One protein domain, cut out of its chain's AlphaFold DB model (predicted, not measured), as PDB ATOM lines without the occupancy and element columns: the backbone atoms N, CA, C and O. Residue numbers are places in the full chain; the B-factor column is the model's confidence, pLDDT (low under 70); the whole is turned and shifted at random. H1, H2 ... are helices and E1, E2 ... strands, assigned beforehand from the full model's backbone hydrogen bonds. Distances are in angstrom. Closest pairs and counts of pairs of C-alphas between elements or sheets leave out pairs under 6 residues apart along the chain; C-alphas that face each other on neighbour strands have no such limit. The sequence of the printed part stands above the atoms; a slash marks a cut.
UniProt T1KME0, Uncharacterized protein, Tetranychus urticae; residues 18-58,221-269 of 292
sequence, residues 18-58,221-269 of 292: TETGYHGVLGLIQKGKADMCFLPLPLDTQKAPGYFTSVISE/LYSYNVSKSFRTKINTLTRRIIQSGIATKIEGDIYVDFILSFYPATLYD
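Overview. This is residues 18 to 58 and 221 to 269 of the 292 residues of an uncharacterized protein of Tetranychus urticae (UniProt T1KME0). A small three-stranded sheet with the short helix H1 over it makes a head, and two longer helices, H2 and H3, meet near their ends as an L whose corner lies away from H1. H2 and H3 only graze the sheet, and the far end of H3, with the tail of residues 261 to 269, reaches away from the head. The printed part has 90 residues, with three named helices and three named strands in the order H1 E1 E2 E3 H2 H3; the sheet runs E1 E3 E2, antiparallel throughout, and the class is mixed, helices and strands. The whole is loose, with a radius of gyration of the C-alphas of 15.3 A and spans of 43 by 36 by 22 A.

Arrangement. Begin at the sheet, where E3, residues 221 to 223, is the inner strand between the edge strands E1, residues 36 to 42, and E2, residues 50 to 52. Look at N 37 and O 221, 2.8 A apart and within hydrogen-bond range between E1 and E3, whose directions stand at 135 degrees. Between E3 and E2, at 148 degrees, N 51 and O 222 are within hydrogen-bond range at 2.9 A. H1, residues 24 to 30, is on the sheet at a height of 8.7 A; it lies over E3, running along the strands at 24 degrees to E3 on the local plane. The closest C-alphas of H1 and E3 are those of Ile 29 and Ser 223, 5.6 A apart. H2, residues 228 to 243, only grazes the sheet with its residues 230 to 238; its closest C-alpha pair with E3 is Arg 231 and Tyr 222, 7.8 A. H3, residues 246 to 260, only grazes the sheet with its residues 247 to 254. H2 and H3 are close but not clearly touching and about perpendicular at 85 degrees; their closest C-alphas are those of Ile 241 and Ala 247, 5.8 A apart. H1 is apart from both H2 and H3. In H1, H2 and H3, every O i to N i+4 pair is within hydrogen-bond range.

Along the chain. Find C-alpha 36 at (8.060, 38.235, 46.809); from there E1 runs 14.6 A to residue 42. E2 spans 6.7 A and E3 6.9 A, while H1 spans 9.8 A. Find C-alpha 228 at (2.612, 50.141, 43.816), from which H2 runs 22.6 A to residue 243. H3 runs 21.1 A from residue 246 to C-alpha 260 at (13.360, 13.659, 43.148).

Size, cuts and confidence. The two C-alphas farthest apart are those of Lys 228 and Asp 269, 44.9 A. Residues 59 to 220 are cut out and not printed, and C-alphas 58 and 221 are 15.4 A apart across the cut. Of the links that are printed whole, H1 to E1, E3 to H2 and H2 to H3 are tight, and E1 to E2 is short. In this predicted model the mean pLDDT of the printed part is 74.7, and it is under 70 at residues 18 to 20, 23, 241 and 245 to 269.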
ATOM      1  N   THR A  18       5.888  31.604  64.686       61.78
ATOM      2  CA  THR A  18       6.271  31.607  66.111       61.78
ATOM      3  C   THR A  18       5.733  32.843  66.820       61.78
ATOM      4  O   THR A  18       5.313  33.811  66.182       61.78
ATOM      5  N   GLU A  19       5.853  32.866  68.150       57.44
ATOM      6  CA  GLU A  19       5.660  34.076  68.961       57.44
ATOM      7  C   GLU A  19       6.518  35.261  68.475       57.44
ATOM      8  O   GLU A  19       6.108  36.415  68.593       57.44
ATOM      9  N   THR A  20       7.679  34.989  67.862       58.50
ATOM     10  CA  THR A  20       8.614  36.010  67.351       58.50
ATOM     11  C   THR A  20       8.411  36.380  65.874       58.50
ATOM     12  O   THR A  20       9.088  37.279  65.364       58.50
ATOM     13  N   GLY A  21       7.474  35.731  65.176       70.94
ATOM     14  CA  GLY A  21       7.187  35.944  63.752       70.94
ATOM     15  C   GLY A  21       7.393  34.698  62.891       70.94
ATOM     16  O   GLY A  21       7.478  33.576  63.389       70.94
ATOM     17  N   TYR A  22       7.454  34.892  61.577       71.56
ATOM     18  CA  TYR A  22       7.630  33.802  60.621       71.56
ATOM     19  C   TYR A  22       9.087  33.376  60.468       71.56
ATOM     20  O   TYR A  22      10.005  34.205  60.446       71.56
ATOM     21  N   HIS A  23       9.285  32.079  60.255       69.00
ATOM     22  CA  HIS A  23      10.529  31.540  59.719       69.00
ATOM     23  C   HIS A  23      10.438  31.392  58.186       69.00
ATOM     24  O   HIS A  23       9.477  31.840  57.552       69.00
ATOM     25  N   GLY A  24      11.480  30.843  57.558       70.19
ATOM     26  CA  GLY A  24      11.408  30.516  56.136       70.19
ATOM     27  C   GLY A  24      11.332  31.710  55.186       70.19
ATOM     28  O   GLY A  24      11.854  32.795  55.463       70.19
ATOM     29  N   VAL A  25      10.681  31.502  54.040       71.38
ATOM     30  CA  VAL A  25      10.468  32.540  53.015       71.38
ATOM     31  C   VAL A  25       9.611  33.674  53.573       71.38
ATOM     32  O   VAL A  25       9.918  34.845  53.341       71.38
ATOM     33  N   LEU A  26       8.594  33.351  54.375       75.19
ATOM     34  CA  LEU A  26       7.778  34.356  55.056       75.19
ATOM     35  C   LEU A  26       8.605  35.199  56.037       75.19
ATOM     36  O   LEU A  26       8.485  36.424  56.046       75.19
ATOM     37  N   GLY A  27       9.525  34.582  56.777       78.44
ATOM     38  CA  GLY A  27      10.470  35.285  57.643       78.44
ATOM     39  C   GLY A  27      11.439  36.194  56.882       78.44
ATOM     40  O   GLY A  27      11.797  37.269  57.370       78.44
ATOM     41  N   LEU A  28      11.857  35.810  55.671       81.25
ATOM     42  CA  LEU A  28      12.674  36.669  54.802       81.25
ATOM     43  C   LEU A  28      11.889  37.888  54.313       81.25
ATOM     44  O   LEU A  28      12.436  38.993  54.317       81.25
ATOM     45  N   ILE A  29      10.620  37.707  53.945       82.94
ATOM     46  CA  ILE A  29       9.722  38.805  53.568       82.94
ATOM     47  C   ILE A  29       9.494  39.741  54.763       82.94
ATOM     48  O   ILE A  29       9.642  40.955  54.616       82.94
ATOM     49  N   GLN A  30       9.225  39.190  55.954       84.19
ATOM     50  CA  GLN A  30       9.045  39.956  57.194       84.19
ATOM     51  C   GLN A  30      10.286  40.791  57.543       84.19
ATOM     52  O   GLN A  30      10.166  41.932  57.980       84.19
ATOM     53  N   LYS A  31      11.487  40.248  57.312       86.31
ATOM     54  CA  LYS A  31      12.771  40.938  57.534       86.31
ATOM     55  C   LYS A  31      13.165  41.889  56.394       86.31
ATOM     56  O   LYS A  31      14.259  42.445  56.438       86.31
ATOM     57  N   GLY A  32      12.334  42.037  55.358       82.81
ATOM     58  CA  GLY A  32      12.632  42.868  54.186       82.81
ATOM     59  C   GLY A  32      13.800  42.358  53.333       82.81
ATOM     60  O   GLY A  32      14.403  43.135  52.598       82.81
ATOM     61  N   LYS A  33      14.149  41.069  53.444       83.31
ATOM     62  CA  LYS A  33      15.230  40.418  52.679       83.31
ATOM     63  C   LYS A  33      14.741  39.746  51.395       83.31
ATOM     64  O   LYS A  33      15.562  39.322  50.588       83.31
ATOM     65  N   ALA A  34      13.427  39.627  51.221       81.81
ATOM     66  CA  ALA A  34      12.792  39.119  50.016       81.81
ATOM     67  C   ALA A  34      11.596  40.002  49.646       81.81
ATOM     68  O   ALA A  34      10.812  40.394  50.511       81.81
ATOM     69  N   ASP A  35      11.445  40.280  48.353       80.81
ATOM     70  CA  ASP A  35      10.371  41.136  47.843       80.81
ATOM     71  C   ASP A  35       9.085  40.353  47.545       80.81
ATOM     72  O   ASP A  35       7.991  40.920  47.574       80.81
ATOM     73  N   MET A  36       9.189  39.052  47.255       79.88
ATOM     74  CA  MET A  36       8.060  38.235  46.809       79.88
ATOM     75  C   MET A  36       8.250  36.747  47.128       79.88
ATOM     76  O   MET A  36       9.352  36.217  47.013       79.88
ATOM     77  N   CYS A  37       7.150  36.073  47.467       76.38
ATOM     78  CA  CYS A  37       7.016  34.623  47.491       76.38
ATOM     79  C   CYS A  37       6.301  34.176  46.212       76.38
ATOM     80  O   CYS A  37       5.128  34.494  46.008       76.38
ATOM     81  N   PHE A  38       7.015  33.448  45.351       70.12
ATOM     82  CA  PHE A  38       6.444  32.879  44.125       70.12
ATOM     83  C   PHE A  38       5.641  31.603  44.375       70.12
ATOM     84  O   PHE A  38       4.842  31.223  43.521       70.12
ATOM     85  N   LEU A  39       5.831  30.959  45.532       70.94
ATOM     86  CA  LEU A  39       4.981  29.847  45.926       70.94
ATOM     87  C   LEU A  39       3.591  30.371  46.311       70.94
ATOM     88  O   LEU A  39       3.506  31.333  47.085       70.94
ATOM     89  N   PRO A  40       2.519  29.755  45.782       74.62
ATOM     90  CA  PRO A  40       1.160  30.003  46.235       74.62
ATOM     91  C   PRO A  40       1.069  29.799  47.751       74.62
ATOM     92  O   PRO A  40       1.551  28.793  48.269       74.62
ATOM     93  N   LEU A  41       0.474  30.762  48.450       77.56
ATOM     94  CA  LEU A  41       0.213  30.685  49.879       77.56
ATOM     95  C   LEU A  41      -1.293  30.778  50.158       77.56
ATOM     96  O   LEU A  41      -1.994  31.516  49.455       77.56
ATOM     97  N   PRO A  42      -1.780  30.099  51.210       80.31
ATOM     98  CA  PRO A  42      -3.156  30.217  51.679       80.31
ATOM     99  C   PRO A  42      -3.512  31.682  51.990       80.31
ATOM    100  O   PRO A  42      -2.803  32.342  52.751       80.31
ATOM    101  N   LEU A  43      -4.602  32.221  51.435       83.56
ATOM    102  CA  LEU A  43      -5.075  33.584  51.753       83.56
ATOM    103  C   LEU A  43      -5.450  33.754  53.232       83.56
ATOM    104  O   LEU A  43      -5.438  34.861  53.762       83.56
ATOM    105  N   ASP A  44      -5.783  32.647  53.879       79.94
ATOM    106  CA  ASP A  44      -6.091  32.487  55.294       79.94
ATOM    107  C   ASP A  44      -4.825  32.371  56.179       79.94
ATOM    108  O   ASP A  44      -4.929  32.142  57.383       79.94
ATOM    109  N   THR A  45      -3.627  32.603  55.620       78.75
ATOM    110  CA  THR A  45      -2.369  32.728  56.382       78.75
ATOM    111  C   THR A  45      -2.446  33.901  57.372       78.75
ATOM    112  O   THR A  45      -2.550  35.069  56.982       78.75
ATOM    113  N   GLN A  46      -2.371  33.607  58.671       74.25
ATOM    114  CA  GLN A  46      -2.594  34.594  59.733       74.25
ATOM    115  C   GLN A  46      -1.452  35.604  59.881       74.25
ATOM    116  O   GLN A  46      -0.360  35.235  60.268       74.25
ATOM    117  N   LYS A  47      -1.713  36.911  59.737       81.50
ATOM    118  CA  LYS A  47      -0.684  37.975  59.858       81.50
ATOM    119  C   LYS A  47       0.422  37.880  58.793       81.50
ATOM    120  O   LYS A  47       1.576  38.203  59.072       81.50
ATOM    121  N   ALA A  48       0.070  37.469  57.573       83.56
ATOM    122  CA  ALA A  48       1.013  37.390  56.458       83.56
ATOM    123  C   ALA A  48       1.853  38.686  56.321       83.56
ATOM    124  O   ALA A  48       1.280  39.778  56.307       83.56
ATOM    125  N   PRO A  49       3.191  38.601  56.187       85.38
ATOM    126  CA  PRO A  49       4.094  39.757  56.206       85.38
ATOM    127  C   PRO A  49       4.131  40.515  54.865       85.38
ATOM    128  O   PRO A  49       5.187  40.902  54.369       85.38
ATOM    129  N   GLY A  50       2.980  40.714  54.234       87.69
ATOM    130  CA  GLY A  50       2.891  41.317  52.914       87.69
ATOM    131  C   GLY A  50       1.457  41.518  52.462       87.69
ATOM    132  O   GLY A  50       0.515  41.395  53.248       87.69
ATOM    133  N   TYR A  51       1.277  41.805  51.176       86.50
ATOM    134  CA  TYR A  51      -0.045  41.725  50.573       86.50
ATOM    135  C   TYR A  51      -0.107  40.612  49.537       86.50
ATOM    136  O   TYR A  51       0.865  40.305  48.847       86.50
ATOM    137  N   PHE A  52      -1.292  40.032  49.422       86.69
ATOM    138  CA  PHE A  52      -1.565  38.991  48.456       86.69
ATOM    139  C   PHE A  52      -1.839  39.564  47.064       86.69
ATOM    140  O   PHE A  52      -2.343  40.683  46.894       86.69
ATOM    141  N   THR A  53      -1.495  38.782  46.046       83.00
ATOM    142  CA  THR A  53      -1.951  38.993  44.669       83.00
ATOM    143  C   THR A  53      -3.422  38.587  44.515       83.00
ATOM    144  O   THR A  53      -4.081  38.173  45.473       83.00
ATOM    145  N   SER A  54      -3.955  38.669  43.296       81.69
ATOM    146  CA  SER A  54      -5.216  37.997  42.968       81.69
ATOM    147  C   SER A  54      -5.121  36.488  43.221       81.69
ATOM    148  O   SER A  54      -4.052  35.904  43.056       81.69
ATOM    149  N   VAL A  55      -6.242  35.872  43.599       83.00
ATOM    150  CA  VAL A  55      -6.353  34.415  43.776       83.00
ATOM    151  C   VAL A  55      -5.890  33.703  42.511       83.00
ATOM    152  O   VAL A  55      -6.312  34.065  41.411       83.00
ATOM    153  N   ILE A  56      -5.037  32.694  42.683       76.50
ATOM    154  CA  ILE A  56      -4.449  31.926  41.582       76.50
ATOM    155  C   ILE A  56      -5.038  30.526  41.448       76.50
ATOM    156  O   ILE A  56      -5.152  30.019  40.334       76.50
ATOM    157  N   SER A  57      -5.437  29.915  42.560       76.44
ATOM    158  CA  SER A  57      -6.012  28.571  42.592       76.44
ATOM    159  C   SER A  57      -6.772  28.330  43.897       76.44
ATOM    160  O   SER A  57      -6.711  29.128  44.831       76.44
ATOM    161  N   GLU A  58      -7.507  27.222  43.956       84.25
ATOM    162  CA  GLU A  58      -8.091  26.677  45.183       84.25
ATOM    163  C   GLU A  58      -7.345  25.383  45.530       84.25
ATOM    164  O   GLU A  58      -7.256  24.474  44.700       84.25
ATOM    165  N   LEU A 221       2.435  36.110  47.555       83.31
ATOM    166  CA  LEU A 221       2.619  37.160  48.561       83.31
ATOM    167  C   LEU A 221       3.773  38.084  48.161       83.31
ATOM    168  O   LEU A 221       4.851  37.606  47.816       83.31
ATOM    169  N   TYR A 222       3.582  39.398  48.247       86.44
ATOM    170  CA  TYR A 222       4.652  40.387  48.084       86.44
ATOM    171  C   TYR A 222       4.855  41.205  49.354       86.44
ATOM    172  O   TYR A 222       3.898  41.523  50.060       86.44
ATOM    173  N   SER A 223       6.106  41.574  49.622       84.88
ATOM    174  CA  SER A 223       6.480  42.373  50.789       84.88
ATOM    175  C   SER A 223       5.759  43.725  50.801       84.88
ATOM    176  O   SER A 223       5.492  44.325  49.753       84.88
ATOM    177  N   TYR A 224       5.502  44.250  52.001       85.81
ATOM    178  CA  TYR A 224       4.993  45.611  52.193       85.81
ATOM    179  C   TYR A 224       5.889  46.686  51.560       85.81
ATOM    180  O   TYR A 224       5.393  47.740  51.162       85.81
ATOM    181  N   ASN A 225       7.182  46.395  51.395       85.56
ATOM    182  CA  ASN A 225       8.177  47.323  50.851       85.56
ATOM    183  C   ASN A 225       8.106  47.480  49.322       85.56
ATOM    184  O   ASN A 225       8.779  48.333  48.740       85.56
ATOM    185  N   VAL A 226       7.290  46.674  48.643       84.38
ATOM    186  CA  VAL A 226       7.214  46.659  47.183       84.38
ATOM    187  C   VAL A 226       6.381  47.832  46.647       84.38
ATOM    188  O   VAL A 226       5.237  48.067  47.046       84.38
ATOM    189  N   SER A 227       6.925  48.554  45.658       85.44
ATOM    190  CA  SER A 227       6.253  49.716  45.055       85.44
ATOM    191  C   SER A 227       4.892  49.368  44.429       85.44
ATOM    192  O   SER A 227       4.691  48.292  43.861       85.44
ATOM    193  N   LYS A 228       3.938  50.313  44.452       84.94
ATOM    194  CA  LYS A 228       2.612  50.141  43.816       84.94
ATOM    195  C   LYS A 228       2.713  49.785  42.327       84.94
ATOM    196  O   LYS A 228       1.971  48.929  41.859       84.94
ATOM    197  N   SER A 229       3.655  50.393  41.603       85.00
ATOM    198  CA  SER A 229       3.883  50.109  40.180       85.00
ATOM    199  C   SER A 229       4.303  48.654  39.942       85.00
ATOM    200  O   SER A 229       3.756  47.987  39.062       85.00
ATOM    201  N   PHE A 230       5.212  48.125  40.768       81.31
ATOM    202  CA  PHE A 230       5.624  46.723  40.687       81.31
ATOM    203  C   PHE A 230       4.461  45.774  41.004       81.31
ATOM    204  O   PHE A 230       4.225  44.833  40.247       81.31
ATOM    205  N   ARG A 231       3.668  46.073  42.044       79.81
ATOM    206  CA  ARG A 231       2.469  45.293  42.402       79.81
ATOM    207  C   ARG A 231       1.486  45.175  41.237       79.81
ATOM    208  O   ARG A 231       1.044  44.076  40.915       79.81
ATOM    209  N   THR A 232       1.190  46.279  40.552       83.56
ATOM    210  CA  THR A 232       0.281  46.272  39.392       83.56
ATOM    211  C   THR A 232       0.824  45.428  38.236       83.56
ATOM    212  O   THR A 232       0.071  44.670  37.618       83.56
ATOM    213  N   LYS A 233       2.132  45.516  37.954       83.25
ATOM    214  CA  LYS A 233       2.779  44.726  36.894       83.25
ATOM    215  C   LYS A 233       2.729  43.231  37.202       83.25
ATOM    216  O   LYS A 233       2.322  42.456  36.339       83.25
ATOM    217  N   ILE A 234       3.077  42.840  38.428       77.94
ATOM    218  CA  ILE A 234       3.041  41.439  38.854       77.94
ATOM    219  C   ILE A 234       1.615  40.901  38.862       77.94
ATOM    220  O   ILE A 234       1.389  39.864  38.262       77.94
ATOM    221  N   ASN A 235       0.630  41.624  39.403       79.19
ATOM    222  CA  ASN A 235      -0.771  41.181  39.352       79.19
ATOM    223  C   ASN A 235      -1.248  40.927  37.913       79.19
ATOM    224  O   ASN A 235      -1.956  39.955  37.649       79.19
ATOM    225  N   THR A 236      -0.825  41.769  36.966       82.56
ATOM    226  CA  THR A 236      -1.122  41.567  35.540       82.56
ATOM    227  C   THR A 236      -0.458  40.299  35.001       82.56
ATOM    228  O   THR A 236      -1.095  39.534  34.279       82.56
ATOM    229  N   LEU A 237       0.807  40.058  35.354       78.69
ATOM    230  CA  LEU A 237       1.544  38.862  34.947       78.69
ATOM    231  C   LEU A 237       0.947  37.590  35.562       78.69
ATOM    232  O   LEU A 237       0.661  36.647  34.835       78.69
ATOM    233  N   THR A 238       0.689  37.585  36.868       71.25
ATOM    234  CA  THR A 238       0.057  36.482  37.597       71.25
ATOM    235  C   THR A 238      -1.290  36.133  36.975       71.25
ATOM    236  O   THR A 238      -1.538  34.970  36.672       71.25
ATOM    237  N   ARG A 239      -2.122  37.135  36.655       75.94
ATOM    238  CA  ARG A 239      -3.386  36.919  35.936       75.94
ATOM    239  C   ARG A 239      -3.186  36.210  34.595       75.94
ATOM    240  O   ARG A 239      -3.951  35.303  34.285       75.94
ATOM    241  N   ARG A 240      -2.163  36.582  33.821       79.19
ATOM    242  CA  ARG A 240      -1.842  35.914  32.546       79.19
ATOM    243  C   ARG A 240      -1.377  34.473  32.752       79.19
ATOM    244  O   ARG A 240      -1.822  33.606  32.013       79.19
ATOM    245  N   ILE A 241      -0.542  34.215  33.761       69.56
ATOM    246  CA  ILE A 241      -0.045  32.868  34.099       69.56
ATOM    247  C   ILE A 241      -1.193  31.942  34.538       69.56
ATOM    248  O   ILE A 241      -1.211  30.766  34.170       69.56
ATOM    249  N   ILE A 242      -2.163  32.466  35.296       70.38
ATOM    250  CA  ILE A 242      -3.387  31.731  35.654       70.38
ATOM    251  C   ILE A 242      -4.198  31.431  34.391       70.38
ATOM    252  O   ILE A 242      -4.555  30.283  34.145       70.38
ATOM    253  N   GLN A 243      -4.466  32.454  33.572       74.25
ATOM    254  CA  GLN A 243      -5.274  32.321  32.356       74.25
ATOM    255  C   GLN A 243      -4.670  31.349  31.339       74.25
ATOM    256  O   GLN A 243      -5.412  30.704  30.605       74.25
ATOM    257  N   SER A 244      -3.345  31.222  31.296       75.25
ATOM    258  CA  SER A 244      -2.660  30.294  30.397       75.25
ATOM    259  C   SER A 244      -2.594  28.855  30.922       75.25
ATOM    260  O   SER A 244      -2.063  27.996  30.226       75.25
ATOM    261  N   GLY A 245      -3.058  28.581  32.149       68.31
ATOM    262  CA  GLY A 245      -2.947  27.260  32.783       68.31
ATOM    263  C   GLY A 245      -1.510  26.844  33.129       68.31
ATOM    264  O   GLY A 245      -1.267  25.694  33.473       68.31
ATOM    265  N   ILE A 246      -0.544  27.766  33.049       68.62
ATOM    266  CA  ILE A 246       0.878  27.480  33.297       68.62
ATOM    267  C   ILE A 246       1.148  27.305  34.798       68.62
ATOM    268  O   ILE A 246       2.020  26.524  35.169       68.62
ATOM    269  N   ALA A 247       0.385  27.991  35.659       64.00
ATOM    270  CA  ALA A 247       0.548  27.935  37.114       64.00
ATOM    271  C   ALA A 247       0.516  26.498  37.660       64.00
ATOM    272  O   ALA A 247       1.406  26.105  38.405       64.00
ATOM    273  N   THR A 248      -0.471  25.701  37.243       63.66
ATOM    274  CA  THR A 248      -0.655  24.323  37.720       63.66
ATOM    275  C   THR A 248       0.458  23.389  37.254       63.66
ATOM    276  O   THR A 248       0.831  22.474  37.985       63.66
ATOM    277  N   LYS A 249       1.008  23.631  36.057       67.94
ATOM    278  CA  LYS A 249       2.159  22.891  35.534       67.94
ATOM    279  C   LYS A 249       3.433  23.229  36.308       67.94
ATOM    280  O   LYS A 249       4.091  22.319  36.787       67.94
ATOM    281  N   ILE A 250       3.738  24.520  36.476       66.81
ATOM    282  CA  ILE A 250       4.914  24.974  37.237       66.81
ATOM    283  C   ILE A 250       4.867  24.437  38.667       66.81
ATOM    284  O   ILE A 250       5.875  23.960  39.172       66.81
ATOM    285  N   GLU A 251       3.702  24.503  39.313       63.53
ATOM    286  CA  GLU A 251       3.535  23.986  40.667       63.53
ATOM    287  C   GLU A 251       3.821  22.477  40.711       63.53
ATOM    288  O   GLU A 251       4.653  22.043  41.502       63.53
ATOM    289  N   GLY A 252       3.231  21.690  39.804       64.88
ATOM    290  CA  GLY A 252       3.508  20.254  39.687       64.88
ATOM    291  C   GLY A 252       4.989  19.932  39.466       64.88
ATOM    292  O   GLY A 252       5.542  19.127  40.213       64.88
ATOM    293  N   ASP A 253       5.633  20.594  38.503       67.62
ATOM    294  CA  ASP A 253       7.040  20.371  38.148       67.62
ATOM    295  C   ASP A 253       7.975  20.701  39.330       67.62
ATOM    296  O   ASP A 253       8.848  19.902  39.661       67.62
ATOM    297  N   ILE A 254       7.738  21.813  40.045       66.62
ATOM    298  CA  ILE A 254       8.514  22.190  41.244       66.62
ATOM    299  C   ILE A 254       8.426  21.107  42.323       66.62
ATOM    300  O   ILE A 254       9.432  20.778  42.952       66.62
ATOM    301  N   TYR A 255       7.236  20.555  42.562       63.06
ATOM    302  CA  TYR A 255       7.067  19.508  43.567       63.06
ATOM    303  C   TYR A 255       7.676  18.167  43.137       63.06
ATOM    304  O   TYR A 255       8.207  17.448  43.985       63.06
ATOM    305  N   VAL A 256       7.611  17.819  41.849       64.94
ATOM    306  CA  VAL A 256       8.266  16.614  41.318       64.94
ATOM    307  C   VAL A 256       9.777  16.739  41.475       64.94
ATOM    308  O   VAL A 256      10.379  15.882  42.122       64.94
ATOM    309  N   ASP A 257      10.372  17.834  40.996       67.06
ATOM    310  CA  ASP A 257      11.803  18.117  41.159       67.06
ATOM    311  C   ASP A 257      12.216  18.090  42.634       67.06
ATOM    312  O   ASP A 257      13.262  17.546  42.996       67.06
ATOM    313  N   PHE A 258      11.366  18.624  43.516       64.94
ATOM    314  CA  PHE A 258      11.596  18.578  44.951       64.94
ATOM    315  C   PHE A 258      11.653  17.148  45.488       64.94
ATOM    316  O   PHE A 258      12.609  16.815  46.184       64.94
ATOM    317  N   ILE A 259      10.692  16.282  45.160       63.56
ATOM    318  CA  ILE A 259      10.704  14.888  45.636       63.56
ATOM    319  C   ILE A 259      11.902  14.125  45.071       63.56
ATOM    320  O   ILE A 259      12.588  13.434  45.826       63.56
ATOM    321  N   LEU A 260      12.197  14.287  43.780       65.19
ATOM    322  CA  LEU A 260      13.360  13.659  43.148       65.19
ATOM    323  C   LEU A 260      14.688  14.147  43.755       65.19
ATOM    324  O   LEU A 260      15.692  13.448  43.679       65.19
ATOM    325  N   SER A 261      14.705  15.306  44.424       66.38
ATOM    326  CA  SER A 261      15.893  15.780  45.142       66.38
ATOM    327  C   SER A 261      16.193  15.024  46.448       66.38
ATOM    328  O   SER A 261      17.330  15.076  46.915       66.38
ATOM    329  N   PHE A 262      15.213  14.322  47.036       61.16
ATOM    330  CA  PHE A 262      15.396  13.540  48.275       61.16
ATOM    331  C   PHE A 262      15.451  12.037  48.052       61.16
ATOM    332  O   PHE A 262      15.966  11.316  48.906       61.16
ATOM    333  N   TYR A 263      14.897  11.559  46.943       60.28
ATOM    334  CA  TYR A 263      14.779  10.140  46.675       60.28
ATOM    335  C   TYR A 263      15.483   9.781  45.366       60.28
ATOM    336  O   TYR A 263      15.319  10.500  44.383       60.28
ATOM    337  N   PRO A 264      16.217   8.654  45.310       56.91
ATOM    338  CA  PRO A 264      16.883   8.185  44.099       56.91
ATOM    339  C   PRO A 264      15.862   7.574  43.123       56.91
ATOM    340  O   PRO A 264      15.906   6.386  42.817       56.91
ATOM    341  N   ALA A 265      14.902   8.377  42.674       61.25
ATOM    342  CA  ALA A 265      13.921   8.021  41.660       61.25
ATOM    343  C   ALA A 265      14.129   8.854  40.404       61.25
ATOM    344  O   ALA A 265      14.699   9.945  40.433       61.25
ATOM    345  N   THR A 266      13.646   8.329  39.286       62.69
ATOM    346  CA  THR A 266      13.647   9.036  38.011       62.69
ATOM    347  C   THR A 266      12.269   9.628  37.713       62.69
ATOM    348  O   THR A 266      11.245   9.178  38.232       62.69
ATOM    349  N   LEU A 267      12.218  10.600  36.800       59.41
ATOM    350  CA  LEU A 267      10.955  11.094  36.235       59.41
ATOM    351  C   LEU A 267      10.122   9.953  35.606       59.41
ATOM    352  O   LEU A 267       8.894   9.985  35.605       59.41
ATOM    353  N   TYR A 268      10.788   8.910  35.101       61.47
ATOM    354  CA  TYR A 268      10.133   7.711  34.582       61.47
ATOM    355  C   TYR A 268       9.396   6.933  35.683       61.47
ATOM    356  O   TYR A 268       8.241   6.548  35.495       61.47
ATOM    357  N   ASP A 269      10.018   6.758  36.852       61.38
ATOM    358  CA  ASP A 269       9.380   6.113  38.007       61.38
ATOM    359  C   ASP A 269       8.159   6.907  38.489       61.38
ATOM    360  O   ASP A 269       7.145   6.318  38.874       61.38
TER     361      ASP A 269